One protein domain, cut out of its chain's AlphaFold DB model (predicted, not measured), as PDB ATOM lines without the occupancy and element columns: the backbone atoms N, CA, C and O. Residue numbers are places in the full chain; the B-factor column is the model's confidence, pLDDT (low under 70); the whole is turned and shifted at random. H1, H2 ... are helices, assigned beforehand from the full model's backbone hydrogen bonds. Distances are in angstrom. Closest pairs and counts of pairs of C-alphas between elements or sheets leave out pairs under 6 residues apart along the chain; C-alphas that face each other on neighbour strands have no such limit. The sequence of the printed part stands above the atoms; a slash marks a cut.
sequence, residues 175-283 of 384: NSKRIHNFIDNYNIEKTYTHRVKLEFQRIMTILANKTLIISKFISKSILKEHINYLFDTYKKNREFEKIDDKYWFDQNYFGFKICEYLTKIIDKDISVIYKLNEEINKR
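What this domain is: This is residues 175 to 283 of the 384 residues of an uncharacterized protein of Streptococcus mitis 18/56 (UniProt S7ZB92). A long helix, H2, crosses a helical hairpin of H3 and H4 on its H4 side; short H5 packs across H2 toward its last residues, and H1 makes a corner at its first. The 109 printed residues hold five named helices, H1 to H5, and no named strand: all helix, elongated at 51 by 27 by 25 A, only just loose, close to compact, with a radius of gyration of the C-alphas of 16.0 A.

How they stand to each other: H1, residues 175 to 185, is close to but not clearly touching H2, residues 188 to 210; their closest C-alphas, of Ile 183 and Glu 189, are 6.7 A apart. H2 touches H4, residues 251 to 265, with residues 195 to 203 alone, only just about perpendicular at 73 degrees; closest C-alphas, Val 196 and Phe 254, 5.7 A. H3, residues 220 to 240, and H4 touch as a hairpin, opposite ways at a shallow tilt of 34.8 degrees, only just short of steep; closest C-alphas, Tyr 234 and Phe 256, 4.9 A. H2 touches H5, residues 271 to 281, with residues 204 to 208 alone, about perpendicular at 76 degrees; closest C-alphas, Met 204 and Ile 280, 5.1 A. Each O i to N i+4 pair is within hydrogen-bond range in H1, H2, H4 and H5; in H3, 15 of 17.

Where its parts are: H1 begins at C-alpha 175 (127.451, 170.587, 40.448). From first to last C-alpha H2 measures 32.4 A, H3 30.6 A and H4 21.5 A. H5 ends at C-alpha 281 (115.009, 132.059, 22.387).

The domain as a whole: The printed part has no cut and no long link. Residues 210 to 216 have pLDDT under 70.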
ATOM      1  N   ASN A 175     127.536 171.888  39.772       93.44
ATOM      2  CA  ASN A 175     127.451 170.587  40.448       93.44
ATOM      3  C   ASN A 175     127.254 169.433  39.456       93.44
ATOM      4  O   ASN A 175     127.933 168.417  39.555       93.44
ATOM      5  N   SER A 176     126.393 169.599  38.452       96.12
ATOM      6  CA  SER A 176     126.195 168.590  37.406       96.12
ATOM      7  C   SER A 176     127.457 168.350  36.574       96.12
ATOM      8  O   SER A 176     127.746 167.209  36.228       96.12
ATOM      9  N   LYS A 177     128.245 169.397  36.285       97.06
ATOM     10  CA  LYS A 177     129.559 169.254  35.626       97.06
ATOM     11  C   LYS A 177     130.532 168.450  36.491       97.06
ATOM     12  O   LYS A 177     131.269 167.611  35.973       97.06
ATOM     13  N   ARG A 178     130.475 168.656  37.807       96.38
ATOM     14  CA  ARG A 178     131.294 167.940  38.786       96.38
ATOM     15  C   ARG A 178     130.910 166.460  38.892       96.38
ATOM     16  O   ARG A 178     131.789 165.603  38.883       96.38
ATOM     17  N   ILE A 179     129.612 166.159  38.900       97.25
ATOM     18  CA  ILE A 179     129.073 164.789  38.883       97.25
ATOM     19  C   ILE A 179     129.418 164.079  37.569       97.25
ATOM     20  O   ILE A 179     129.872 162.939  37.596       97.25
ATOM     21  N   HIS A 180     129.315 164.765  36.426       97.06
ATOM     22  CA  HIS A 180     129.777 164.228  35.143       97.06
ATOM     23  C   HIS A 180     131.268 163.854  35.194       97.06
ATOM     24  O   HIS A 180     131.643 162.747  34.811       97.06
ATOM     25  N   ASN A 181     132.117 164.732  35.736       96.06
ATOM     26  CA  ASN A 181     133.541 164.447  35.910       96.06
ATOM     27  C   ASN A 181     133.787 163.223  36.816       96.06
ATOM     28  O   ASN A 181     134.648 162.403  36.508       96.06
ATOM     29  N   PHE A 182     133.016 163.057  37.897       96.62
ATOM     30  CA  PHE A 182     133.066 161.868  38.760       96.62
ATOM     31  C   PHE A 182     132.688 160.581  38.006       96.62
ATOM     32  O   PHE A 182     133.428 159.595  38.053       96.62
ATOM     33  N   ILE A 183     131.580 160.600  37.261       96.56
ATOM     34  CA  ILE A 183     131.101 159.459  36.467       96.56
ATOM     35  C   ILE A 183     132.129 159.040  35.407       96.56
ATOM     36  O   ILE A 183     132.396 157.841  35.266       96.56
ATOM     37  N   ASP A 184     132.741 159.999  34.705       95.75
ATOM     38  CA  ASP A 184     133.760 159.718  33.685       95.75
ATOM     39  C   ASP A 184     135.066 159.193  34.298       95.75
ATOM     40  O   ASP A 184     135.583 158.155  33.863       95.75
ATOM     41  N   ASN A 185     135.563 159.846  35.358       95.69
ATOM     42  CA  ASN A 185     136.788 159.447  36.057       95.69
ATOM     43  C   ASN A 185     136.737 157.994  36.531       95.69
ATOM     44  O   ASN A 185     137.750 157.294  36.474       95.69
ATOM     45  N   TYR A 186     135.566 157.526  36.957       96.31
ATOM     46  CA  TYR A 186     135.399 156.207  37.556       96.31
ATOM     47  C   TYR A 186     134.664 155.192  36.669       96.31
ATOM     48  O   TYR A 186     134.337 154.099  37.135       96.31
ATOM     49  N   ASN A 187     134.451 155.512  35.384       94.62
ATOM     50  CA  ASN A 187     133.773 154.657  34.399       94.62
ATOM     51  C   ASN A 187     132.410 154.120  34.887       94.62
ATOM     52  O   ASN A 187     132.066 152.959  34.632       94.62
ATOM     53  N   ILE A 188     131.635 154.941  35.601       96.19
ATOM     54  CA  ILE A 188     130.382 154.490  36.229       96.19
ATOM     55  C   ILE A 188     129.364 154.075  35.167       96.19
ATOM     56  O   ILE A 188     128.783 153.002  35.286       96.19
ATOM     57  N   GLU A 189     129.238 154.829  34.073       96.31
ATOM     58  CA  GLU A 189     128.350 154.489  32.951       96.31
ATOM     59  C   GLU A 189     128.626 153.105  32.369       96.31
ATOM     60  O   GLU A 189     127.707 152.304  32.184       96.31
ATOM     61  N   LYS A 190     129.902 152.773  32.159       95.25
ATOM     62  CA  LYS A 190     130.300 151.456  31.657       95.25
ATOM     63  C   LYS A 190     129.976 150.355  32.668       95.25
ATOM     64  O   LYS A 190     129.456 149.307  32.284       95.25
ATOM     65  N   THR A 191     130.278 150.587  33.945       95.06
ATOM     66  CA  THR A 191     130.009 149.633  35.031       95.06
ATOM     67  C   THR A 191     128.514 149.372  35.194       95.06
ATOM     68  O   THR A 191     128.090 148.215  35.233       95.06
ATOM     69  N   TYR A 192     127.704 150.428  35.247       97.19
ATOM     70  CA  TYR A 192     126.259 150.308  35.391       97.19
ATOM     71  C   TYR A 192     125.635 149.677  34.149       97.19
ATOM     72  O   TYR A 192     124.865 148.733  34.291       97.19
ATOM     73  N   THR A 193     126.032 150.088  32.940       97.31
ATOM     74  CA  THR A 193     125.567 149.461  31.693       97.31
ATOM     75  C   THR A 193     125.878 147.967  31.660       97.31
ATOM     76  O   THR A 193     125.030 147.169  31.272       97.31
ATOM     77  N   HIS A 194     127.063 147.551  32.111       95.88
ATOM     78  CA  HIS A 194     127.389 146.130  32.205       95.88
ATOM     79  C   HIS A 194     126.446 145.380  33.160       95.88
ATOM     80  O   HIS A 194     125.915 144.332  32.798       95.88
ATOM     81  N   ARG A 195     126.192 145.927  34.351       95.75
ATOM     82  CA  ARG A 195     125.298 145.322  35.352       95.75
ATOM     83  C   ARG A 195     123.833 145.303  34.908       95.75
ATOM     84  O   ARG A 195     123.158 144.295  35.093       95.75
ATOM     85  N   VAL A 196     123.367 146.359  34.247       97.94
ATOM     86  CA  VAL A 196     122.055 146.424  33.586       97.94
ATOM     87  C   VAL A 196     121.931 145.336  32.518       97.94
ATOM     88  O   VAL A 196     120.931 144.619  32.488       97.94
ATOM     89  N   LYS A 197     122.965 145.136  31.687       96.56
ATOM     90  CA  LYS A 197     122.994 144.041  30.706       96.56
ATOM     91  C   LYS A 197     122.913 142.681  31.394       96.56
ATOM     92  O   LYS A 197     122.079 141.878  30.994       96.56
ATOM     93  N   LEU A 198     123.710 142.421  32.433       96.12
ATOM     94  CA  LEU A 198     123.641 141.156  33.181       96.12
ATOM     95  C   LEU A 198     122.236 140.896  33.737       96.12
ATOM     96  O   LEU A 198     121.724 139.782  33.611       96.12
ATOM     97  N   GLU A 199     121.584 141.922  34.286       97.69
ATOM     98  CA  GLU A 199     120.240 141.750  34.828       97.69
ATOM     99  C   GLU A 199     119.187 141.533  33.744       97.69
ATOM    100  O   GLU A 199     118.314 140.678  33.891       97.69
ATOM    101  N   PHE A 200     119.312 142.200  32.601       97.62
ATOM    102  CA  PHE A 200     118.482 141.901  31.438       97.62
ATOM    103  C   PHE A 200     118.640 140.447  30.986       97.62
ATOM    104  O   PHE A 200     117.650 139.753  30.764       97.62
ATOM    105  N   GLN A 201     119.874 139.937  30.915       95.00
ATOM    106  CA  GLN A 201     120.125 138.535  30.570       95.00
ATOM    107  C   GLN A 201     119.486 137.576  31.584       95.00
ATOM    108  O   GLN A 201     118.956 136.531  31.188       95.00
ATOM    109  N   ARG A 202     119.498 137.927  32.876       94.94
ATOM    110  CA  ARG A 202     118.818 137.166  33.929       94.94
ATOM    111  C   ARG A 202     117.304 137.191  33.751       94.94
ATOM    112  O   ARG A 202     116.695 136.125  33.794       94.94
ATOM    113  N   ILE A 203     116.705 138.352  33.487       95.69
ATOM    114  CA  ILE A 203     115.272 138.486  33.180       95.69
ATOM    115  C   ILE A 203     114.910 137.599  31.984       95.69
ATOM    116  O   ILE A 203     113.991 136.789  32.085       95.69
ATOM    117  N   MET A 204     115.673 137.666  30.887       93.62
ATOM    118  CA  MET A 204     115.443 136.822  29.707       93.62
ATOM    119  C   MET A 204     115.547 135.328  30.045       93.62
ATOM    120  O   MET A 204     114.754 134.530  29.555       93.62
ATOM    121  N   THR A 205     116.480 134.942  30.920       89.62
ATOM    122  CA  THR A 205     116.634 133.552  31.386       89.62
ATOM    123  C   THR A 205     115.451 133.101  32.245       89.62
ATOM    124  O   THR A 205     114.959 131.986  32.087       89.62
ATOM    125  N   ILE A 206     114.955 133.965  33.136       89.69
ATOM    126  CA  ILE A 206     113.752 133.691  33.931       89.69
ATOM    127  C   ILE A 206     112.557 133.487  33.001       89.69
ATOM    128  O   ILE A 206     111.826 132.513  33.162       89.69
ATOM    129  N   LEU A 207     112.383 134.354  32.002       88.31
ATOM    130  CA  LEU A 207     111.306 134.227  31.020       88.31
ATOM    131  C   LEU A 207     111.447 132.953  30.180       88.31
ATOM    132  O   LEU A 207     110.448 132.275  29.956       88.31
ATOM    133  N   ALA A 208     112.669 132.584  29.786       83.38
ATOM    134  CA  ALA A 208     112.954 131.356  29.044       83.38
ATOM    135  C   ALA A 208     112.610 130.082  29.834       83.38
ATOM    136  O   ALA A 208     112.110 129.132  29.239       83.38
ATOM    137  N   ASN A 209     112.859 130.070  31.151       77.00
ATOM    138  CA  ASN A 209     112.711 128.883  32.004       77.00
ATOM    139  C   ASN A 209     111.349 128.767  32.699       77.00
ATOM    140  O   ASN A 209     110.905 127.660  32.990       77.00
ATOM    141  N   LYS A 210     110.697 129.890  33.021       69.38
ATOM    142  CA  LYS A 210     109.406 129.896  33.732       69.38
ATOM    143  C   LYS A 210     108.250 129.502  32.817       69.38
ATOM    144  O   LYS A 210     107.161 129.181  33.283       69.38
ATOM    145  N   THR A 211     108.483 129.529  31.511       56.19
ATOM    146  CA  THR A 211     107.453 129.239  30.543       56.19
ATOM    147  C   THR A 211     107.380 127.747  30.245       56.19
ATOM    148  O   THR A 211     108.238 127.196  29.569       56.19
ATOM    149  N   LEU A 212     106.263 127.125  30.637       54.94
ATOM    150  CA  LEU A 212     105.702 125.905  30.028       54.94
ATOM    151  C   LEU A 212     105.389 126.101  28.522       54.94
ATOM    152  O   LEU A 212     104.543 125.417  27.952       54.94
ATOM    153  N   ILE A 213     106.006 127.094  27.872       55.91
ATOM    154  CA  ILE A 213     105.651 127.534  26.537       55.91
ATOM    155  C   ILE A 213     106.335 126.608  25.565       55.91
ATOM    156  O   ILE A 213     107.522 126.698  25.262       55.91
ATOM    157  N   ILE A 214     105.492 125.744  25.042       57.28
ATOM    158  CA  ILE A 214     105.800 124.881  23.933       57.28
ATOM    159  C   ILE A 214     106.054 125.701  22.665       57.28
ATOM    160  O   ILE A 214     106.780 125.237  21.815       57.28
ATOM    161  N   SER A 215     105.560 126.931  22.526       60.50
ATOM    162  CA  SER A 215     105.842 127.766  21.350       60.50
ATOM    163  C   SER A 215     107.224 128.444  21.359       60.50
ATOM    164  O   SER A 215     107.661 129.060  22.338       60.50
ATOM    165  N   LYS A 216     107.887 128.461  20.198       67.56
ATOM    166  CA  LYS A 216     109.030 129.352  19.929       67.56
ATOM    167  C   LYS A 216     108.675 130.833  20.138       67.56
ATOM    168  O   LYS A 216     109.553 131.623  20.468       67.56
ATOM    169  N   PHE A 217     107.414 131.215  19.964       74.38
ATOM    170  CA  PHE A 217     106.942 132.589  20.112       74.38
ATOM    171  C   PHE A 217     106.017 132.738  21.328       74.38
ATOM    172  O   PHE A 217     105.008 132.048  21.464       74.38
ATOM    173  N   ILE A 218     106.382 133.645  22.229       78.94
ATOM    174  CA  ILE A 218     105.605 134.090  23.383       78.94
ATOM    175  C   ILE A 218     104.765 135.280  22.954       78.94
ATOM    176  O   ILE A 218     105.285 136.306  22.513       78.94
ATOM    177  N   SER A 219     103.465 135.165  23.161       81.00
ATOM    178  CA  SER A 219     102.547 136.231  22.826       81.00
ATOM    179  C   SER A 219     102.714 137.494  23.661       81.00
ATOM    180  O   SER A 219     103.190 137.468  24.798       81.00
ATOM    181  N   LYS A 220     102.209 138.612  23.124       85.19
ATOM    182  CA  LYS A 220     102.151 139.896  23.831       85.19
ATOM    183  C   LYS A 220     101.459 139.796  25.192       85.19
ATOM    184  O   LYS A 220     101.976 140.343  26.161       85.19
ATOM    185  N   SER A 221     100.303 139.132  25.276       84.12
ATOM    186  CA  SER A 221      99.518 139.031  26.515       84.12
ATOM    187  C   SER A 221     100.295 138.311  27.618       84.12
ATOM    188  O   SER A 221     100.446 138.853  28.714       84.12
ATOM    189  N   ILE A 222     100.871 137.152  27.295       83.81
ATOM    190  CA  ILE A 222     101.655 136.342  28.232       83.81
ATOM    191  C   ILE A 222     102.933 137.079  28.641       83.81
ATOM    192  O   ILE A 222     103.254 137.157  29.830       83.81
ATOM    193  N   LEU A 223     103.658 137.647  27.672       88.19
ATOM    194  CA  LEU A 223     104.904 138.364  27.930       88.19
ATOM    195  C   LEU A 223     104.670 139.585  28.828       88.19
ATOM    196  O   LEU A 223     105.421 139.806  29.777       88.19
ATOM    197  N   LYS A 224     103.591 140.334  28.579       90.88
ATOM    198  CA  LYS A 224     103.178 141.476  29.399       90.88
ATOM    199  C   LYS A 224     102.849 141.067  30.830       90.88
ATOM    200  O   LYS A 224     103.317 141.721  31.758       90.88
ATOM    201  N   GLU A 225     102.090 139.992  31.024       90.19
ATOM    202  CA  GLU A 225     101.774 139.478  32.361       90.19
ATOM    203  C   GLU A 225     103.047 139.117  33.141       90.19
ATOM    204  O   GLU A 225     103.224 139.536  34.286       90.19
ATOM    205  N   HIS A 226     103.986 138.420  32.497       91.38
ATOM    206  CA  HIS A 226     105.242 138.016  33.130       91.38
ATOM    207  C   HIS A 226     106.156 139.206  33.441       91.38
ATOM    208  O   HIS A 226     106.762 139.247  34.513       91.38
ATOM    209  N   ILE A 227     106.254 140.181  32.535       94.88
ATOM    210  CA  ILE A 227     107.036 141.403  32.763       94.88
ATOM    211  C   ILE A 227     106.426 142.228  33.898       94.88
ATOM    212  O   ILE A 227     107.179 142.710  34.737       94.88
ATOM    213  N   ASN A 228     105.097 142.333  33.988       95.69
ATOM    214  CA  ASN A 228     104.433 143.019  35.100       95.69
ATOM    215  C   ASN A 228     104.663 142.305  36.438       95.69
ATOM    216  O   ASN A 228     104.981 142.952  37.432       95.69
ATOM    217  N   TYR A 229     104.605 140.971  36.458       95.38
ATOM    218  CA  TYR A 229     104.966 140.199  37.647       95.38
ATOM    219  C   TYR A 229     106.408 140.489  38.101       95.38
ATOM    220  O   TYR A 229     106.674 140.670  39.293       95.38
ATOM    221  N   LEU A 230     107.355 140.538  37.156       96.81
ATOM    222  CA  LEU A 230     108.747 140.876  37.456       96.81
ATOM    223  C   LEU A 230     108.889 142.326  37.916       96.81
ATOM    224  O   LEU A 230     109.590 142.569  38.895       96.81
ATOM    225  N   PHE A 231     108.191 143.266  37.277       98.19
ATOM    226  CA  PHE A 231     108.145 144.668  37.680       98.19
ATOM    227  C   PHE A 231     107.740 144.812  39.150       98.19
ATOM    228  O   PHE A 231     108.481 145.421  39.922       98.19
ATOM    229  N   ASP A 232     106.627 144.202  39.562       98.12
ATOM    230  CA  ASP A 232     106.146 144.267  40.946       98.12
ATOM    231  C   ASP A 232     107.109 143.584  41.925       98.12
ATOM    232  O   ASP A 232     107.363 144.093  43.021       98.12
ATOM    233  N   THR A 233     107.703 142.460  41.511       97.50
ATOM    234  CA  THR A 233     108.708 141.742  42.306       97.50
ATOM    235  C   THR A 233     109.940 142.616  42.552       97.50
ATOM    236  O   THR A 233     110.335 142.810  43.701       97.50
ATOM    237  N   TYR A 234     110.524 143.195  41.501       98.12
ATOM    238  CA  TYR A 234     111.689 144.072  41.617       98.12
ATOM    239  C   TYR A 234     111.372 145.359  42.374       98.12
ATOM    240  O   TYR A 234     112.162 145.775  43.221       98.12
ATOM    241  N   LYS A 235     110.198 145.954  42.124       97.75
ATOM    242  CA  LYS A 235     109.709 147.142  42.832       97.75
ATOM    243  C   LYS A 235     109.637 146.907  44.334       97.75
ATOM    244  O   LYS A 235     110.007 147.794  45.087       97.75
ATOM    245  N   LYS A 236     109.177 145.733  44.769       97.56
ATOM    246  CA  LYS A 236     109.146 145.366  46.187       97.56
ATOM    247  C   LYS A 236     110.551 145.078  46.724       97.56
ATOM    248  O   LYS A 236     110.906 145.562  47.792       97.56
ATOM    249  N   ASN A 237     111.349 144.301  45.993       96.31
ATOM    250  CA  ASN A 237     112.654 143.839  46.465       96.31
ATOM    251  C   ASN A 237     113.660 144.973  46.665       96.31
ATOM    252  O   ASN A 237     114.352 144.984  47.679       96.31
ATOM    253  N   ARG A 238     113.711 145.947  45.750       95.69
ATOM    254  CA  ARG A 238     114.626 147.094  45.872       95.69
ATOM    255  C   ARG A 238     114.384 147.925  47.142       95.69
ATOM    256  O   ARG A 238     115.303 148.582  47.607       95.69
ATOM    257  N   GLU A 239     113.167 147.915  47.703       95.62
ATOM    258  CA  GLU A 239     112.865 148.646  48.946       95.62
ATOM    259  C   GLU A 239     113.566 148.001  50.144       95.62
ATOM    260  O   GLU A 239     114.027 148.705  51.035       95.62
ATOM    261  N   PHE A 240     113.700 146.670  50.147       93.88
ATOM    262  CA  PHE A 240     114.447 145.945  51.180       93.88
ATOM    263  C   PHE A 240     115.964 146.103  51.042       93.88
ATOM    264  O   PHE A 240     116.698 145.752  51.961       93.88
ATOM    265  N   GLU A 241     116.435 146.614  49.903       93.69
ATOM    266  CA  GLU A 241     117.857 146.798  49.626       93.69
ATOM    267  C   GLU A 241     118.373 148.203  49.946       93.69
ATOM    268  O   GLU A 241     119.582 148.424  49.849       93.69
ATOM    269  N   LYS A 242     117.488 149.122  50.353       92.56
ATOM    270  CA  LYS A 242     117.841 150.502  50.695       92.56
ATOM    271  C   LYS A 242     118.884 150.592  51.812       92.56
ATOM    272  O   LYS A 242     118.912 149.773  52.732       92.56
ATOM    273  N   ILE A 243     119.708 151.632  51.733       88.62
ATOM    274  CA  ILE A 243     120.695 152.027  52.743       88.62
ATOM    275  C   ILE A 243     120.328 153.453  53.155       88.62
ATOM    276  O   ILE A 243     120.323 154.331  52.300       88.62
ATOM    277  N   ASP A 244     119.961 153.668  54.422       86.38
ATOM    278  CA  ASP A 244     119.532 154.977  54.944       86.38
ATOM    279  C   ASP A 244     118.491 155.675  54.037       86.38
ATOM    280  O   ASP A 244     118.628 156.831  53.650       86.38
ATOM    281  N   ASP A 245     117.455 154.919  53.646       87.75
ATOM    282  CA  ASP A 245     116.363 155.299  52.729       87.75
ATOM    283  C   ASP A 245     116.735 155.530  51.251       87.75
ATOM    284  O   ASP A 245     115.839 155.670  50.408       87.75
ATOM    285  N   LYS A 246     118.020 155.472  50.894       90.19
ATOM    286  CA  LYS A 246     118.509 155.580  49.511       90.19
ATOM    287  C   LYS A 246     118.546 154.226  48.821       90.19
ATOM    288  O   LYS A 246     118.857 153.204  49.436       90.19
ATOM    289  N   TYR A 247     118.224 154.198  47.530       91.94
ATOM    290  CA  TYR A 247     118.324 152.967  46.753       91.94
ATOM    291  C   TYR A 247     119.782 152.567  46.576       91.94
ATOM    292  O   TYR A 247     120.603 153.359  46.131       91.94
ATOM    293  N   TRP A 248     120.077 151.303  46.866       92.31
ATOM    294  CA  TRP A 248     121.320 150.698  46.428       92.31
ATOM    295  C   TRP A 248     121.198 150.374  44.939       92.31
ATOM    296  O   TRP A 248     120.334 149.585  44.528       92.31
ATOM    297  N   PHE A 249     122.041 150.990  44.114       92.75
ATOM    298  CA  PHE A 249     122.052 150.721  42.686       92.75
ATOM    299  C   PHE A 249     122.723 149.373  42.485       92.75
ATOM    300  O   PHE A 249     123.937 149.315  42.299       92.75
ATOM    301  N   ASP A 250     121.932 148.299  42.526       91.25
ATOM    302  CA  ASP A 250     122.298 146.936  42.134       91.25
ATOM    303  C   ASP A 250     121.132 146.162  41.516       91.25
ATOM    304  O   ASP A 250     120.290 146.729  40.811       91.25
ATOM    305  N   GLN A 251     121.144 144.846  41.685       91.81
ATOM    306  CA  GLN A 251     120.419 143.911  40.858       91.81
ATOM    307  C   GLN A 251     118.911 144.205  40.795       91.81
ATOM    308  O   GLN A 251     118.361 144.319  39.699       91.81
ATOM    309  N   ASN A 252     118.235 144.385  41.940       96.19
ATOM    310  CA  ASN A 252     116.792 144.634  41.924       96.19
ATOM    311  C   ASN A 252     116.435 146.042  41.442       96.19
ATOM    312  O   ASN A 252     115.400 146.208  40.797       96.19
ATOM    313  N   TYR A 253     117.275 147.046  41.707       96.81
ATOM    314  CA  TYR A 253     117.042 148.399  41.201       96.81
ATOM    315  C   TYR A 253     117.110 148.434  39.669       96.81
ATOM    316  O   TYR A 253     116.217 148.969  39.008       96.81
ATOM    317  N   PHE A 254     118.125 147.801  39.077       97.75
ATOM    318  CA  PHE A 254     118.228 147.704  37.621       97.75
ATOM    319  C   PHE A 254     117.144 146.822  37.013       97.75
ATOM    320  O   PHE A 254     116.555 147.218  36.009       97.75
ATOM    321  N   GLY A 255     116.810 145.692  37.642       98.06
ATOM    322  CA  GLY A 255     115.678 144.865  37.226       98.06
ATOM    323  C   GLY A 255     114.370 145.660  37.207       98.06
ATOM    324  O   GLY A 255     113.624 145.602  36.229       98.06
ATOM    325  N   PHE A 256     114.147 146.497  38.225       98.12
ATOM    326  CA  PHE A 256     113.016 147.419  38.262       98.12
ATOM    327  C   PHE A 256     113.030 148.386  37.073       98.12
ATOM    328  O   PHE A 256     112.033 148.447  36.361       98.12
ATOM    329  N   LYS A 257     114.125 149.127  36.833       97.88
ATOM    330  CA  LYS A 257     114.172 150.147  35.763       97.88
ATOM    331  C   LYS A 257     114.026 149.516  34.370       97.88
ATOM    332  O   LYS A 257     113.362 150.081  33.504       97.88
ATOM    333  N   ILE A 258     114.584 148.318  34.164       98.25
ATOM    334  CA  ILE A 258     114.404 147.531  32.935       98.25
ATOM    335  C   ILE A 258     112.923 147.185  32.740       98.25
ATOM    336  O   ILE A 258     112.352 147.491  31.693       98.25
ATOM    337  N   CYS A 259     112.285 146.565  33.737       97.88
ATOM    338  CA  CYS A 259     110.873 146.190  33.649       97.88
ATOM    339  C   CYS A 259     109.958 147.416  33.528       97.88
ATOM    340  O   CYS A 259     108.991 147.374  32.772       97.88
ATOM    341  N   GLU A 260     110.288 148.522  34.198       96.94
ATOM    342  CA  GLU A 260     109.570 149.791  34.090       96.94
ATOM    343  C   GLU A 260     109.539 150.292  32.641       96.94
ATOM    344  O   GLU A 260     108.481 150.681  32.137       96.94
ATOM    345  N   TYR A 261     110.687 150.265  31.959       95.94
ATOM    346  CA  TYR A 261     110.775 150.617  30.546       95.94
ATOM    347  C   TYR A 261     109.951 149.651  29.684       95.94
ATOM    348  O   TYR A 261     109.125 150.084  28.876       95.94
ATOM    349  N   LEU A 262     110.133 148.340  29.883       95.81
ATOM    350  CA  LEU A 262     109.463 147.311  29.084       95.81
ATOM    351  C   LEU A 262     107.935 147.397  29.199       95.81
ATOM    352  O   LEU A 262     107.254 147.396  28.175       95.81
ATOM    353  N   THR A 263     107.381 147.564  30.403       94.81
ATOM    354  CA  THR A 263     105.930 147.718  30.610       94.81
ATOM    355  C   THR A 263     105.366 148.943  29.882       94.81
ATOM    356  O   THR A 263     104.243 148.894  29.385       94.81
ATOM    357  N   LYS A 264     106.133 150.038  29.758       93.06
ATOM    358  CA  LYS A 264     105.694 151.254  29.047       93.06
ATOM    359  C   LYS A 264     105.686 151.091  27.524       93.06
ATOM    360  O   LYS A 264     104.879 151.749  26.862       93.06
ATOM    361  N   ILE A 265     106.588 150.281  26.968       92.50
ATOM    362  CA  ILE A 265     106.775 150.161  25.512       92.50
ATOM    363  C   ILE A 265     106.058 148.951  24.903       92.50
ATOM    364  O   ILE A 265     105.664 149.012  23.742       92.50
ATOM    365  N   ILE A 266     105.803 147.896  25.685       90.44
ATOM    366  CA  ILE A 266     105.216 146.639  25.195       90.44
ATOM    367  C   ILE A 266     103.830 146.813  24.555       90.44
ATOM    368  O   ILE A 266     103.429 146.047  23.680       90.44
ATOM    369  N   ASP A 267     103.087 147.838  24.978       86.81
ATOM    370  CA  ASP A 267     101.795 148.175  24.385       86.81
ATOM    371  C   ASP A 267     101.898 149.076  23.154       86.81
ATOM    372  O   ASP A 267     100.981 149.063  22.335       86.81
ATOM    373  N   LYS A 268     102.993 149.830  23.028       89.44
ATOM    374  CA  LYS A 268     103.183 150.874  22.014       89.44
ATOM    375  C   LYS A 268     103.885 150.366  20.761       89.44
ATOM    376  O   LYS A 268     103.614 150.878  19.681       89.44
ATOM    377  N   ASP A 269     104.774 149.389  20.906       85.44
ATOM    378  CA  ASP A 269     105.598 148.881  19.813       85.44
ATOM    379  C   ASP A 269     105.594 147.347  19.792       85.44
ATOM    380  O   ASP A 269     106.195 146.683  20.638       85.44
ATOM    381  N   ILE A 270     104.915 146.780  18.791       82.00
ATOM    382  CA  ILE A 270     104.838 145.329  18.593       82.00
ATOM    383  C   ILE A 270     106.208 144.720  18.258       82.00
ATOM    384  O   ILE A 270     106.448 143.557  18.579       82.00
ATOM    385  N   SER A 271     107.137 145.492  17.676       85.50
ATOM    386  CA  SER A 271     108.482 145.015  17.330       85.50
ATOM    387  C   SER A 271     109.274 144.584  18.567       85.50
ATOM    388  O   SER A 271     110.065 143.642  18.498       85.50
ATOM    389  N   VAL A 272     108.997 145.196  19.725       89.88
ATOM    390  CA  VAL A 272     109.599 144.822  21.011       89.88
ATOM    391  C   VAL A 272     109.226 143.392  21.401       89.88
ATOM    392  O   VAL A 272     110.065 142.678  21.945       89.88
ATOM    393  N   ILE A 273     108.012 142.928  21.082       88.12
ATOM    394  CA  ILE A 273     107.595 141.540  21.345       88.12
ATOM    395  C   ILE A 273     108.473 140.566  20.571       88.12
ATOM    396  O   ILE A 273     108.979 139.603  21.147       88.12
ATOM    397  N   TYR A 274     108.677 140.822  19.279       86.81
ATOM    398  CA  TYR A 274     109.519 139.979  18.432       86.81
ATOM    399  C   TYR A 274     110.967 139.962  18.934       86.81
ATOM    400  O   TYR A 274     111.530 138.887  19.124       86.81
ATOM    401  N   LYS A 275     111.533 141.125  19.269       90.94
ATOM    402  CA  LYS A 275     112.910 141.252  19.777       90.94
ATOM    403  C   LYS A 275     113.114 140.562  21.124       90.94
ATOM    404  O   LYS A 275     114.096 139.847  21.316       90.94
ATOM    405  N   LEU A 276     112.175 140.721  22.057       91.69
ATOM    406  CA  LEU A 276     112.217 140.008  23.335       91.69
ATOM    407  C   LEU A 276     112.133 138.496  23.124       91.69
ATOM    408  O   LEU A 276     112.861 137.752  23.770       91.69
ATOM    409  N   ASN A 277     111.297 138.035  22.194       87.00
ATOM    410  CA  ASN A 277     111.237 136.622  21.835       87.00
ATOM    411  C   ASN A 277     112.555 136.103  21.263       87.00
ATOM    412  O   ASN A 277     112.993 135.019  21.646       87.00
ATOM    413  N   GLU A 278     113.214 136.857  20.387       87.19
ATOM    414  CA  GLU A 278     114.546 136.502  19.892       87.19
ATOM    415  C   GLU A 278     115.555 136.385  21.037       87.19
ATOM    416  O   GLU A 278     116.250 135.371  21.143       87.19
ATOM    417  N   GLU A 279     115.594 137.363  21.943       90.25
ATOM    418  CA  GLU A 279     116.474 137.327  23.113       90.25
ATOM    419  C   GLU A 279     116.162 136.161  24.060       90.25
ATOM    420  O   GLU A 279     117.076 135.491  24.553       90.25
ATOM    421  N   ILE A 280     114.892 135.855  24.301       88.75
ATOM    422  CA  ILE A 280     114.481 134.710  25.120       88.75
ATOM    423  C   ILE A 280     114.906 133.399  24.449       88.75
ATOM    424  O   ILE A 280     115.485 132.525  25.097       88.75
ATOM    425  N   ASN A 281     114.693 133.270  23.140       82.25
ATOM    426  CA  ASN A 281     115.009 132.059  22.387       82.25
ATOM    427  C   ASN A 281     116.514 131.782  22.302       82.25
ATOM    428  O   ASN A 281     116.895 130.615  22.331       82.25
ATOM    429  N   LYS A 282     117.377 132.809  22.309       84.50
ATOM    430  CA  LYS A 282     118.842 132.634  22.431       84.50
ATOM    431  C   LYS A 282     119.254 131.857  23.693       84.50
ATOM    432  O   LYS A 282     120.365 131.340  23.752       84.50
ATOM    433  N   ARG A 283     118.389 131.800  24.713       84.12
ATOM    434  CA  ARG A 283     118.643 131.155  26.015       84.12
ATOM    435  C   ARG A 283     117.900 129.834  26.196       84.12
ATOM    436  O   ARG A 283     118.163 129.134  27.170       84.12
TER     437      ARG A 283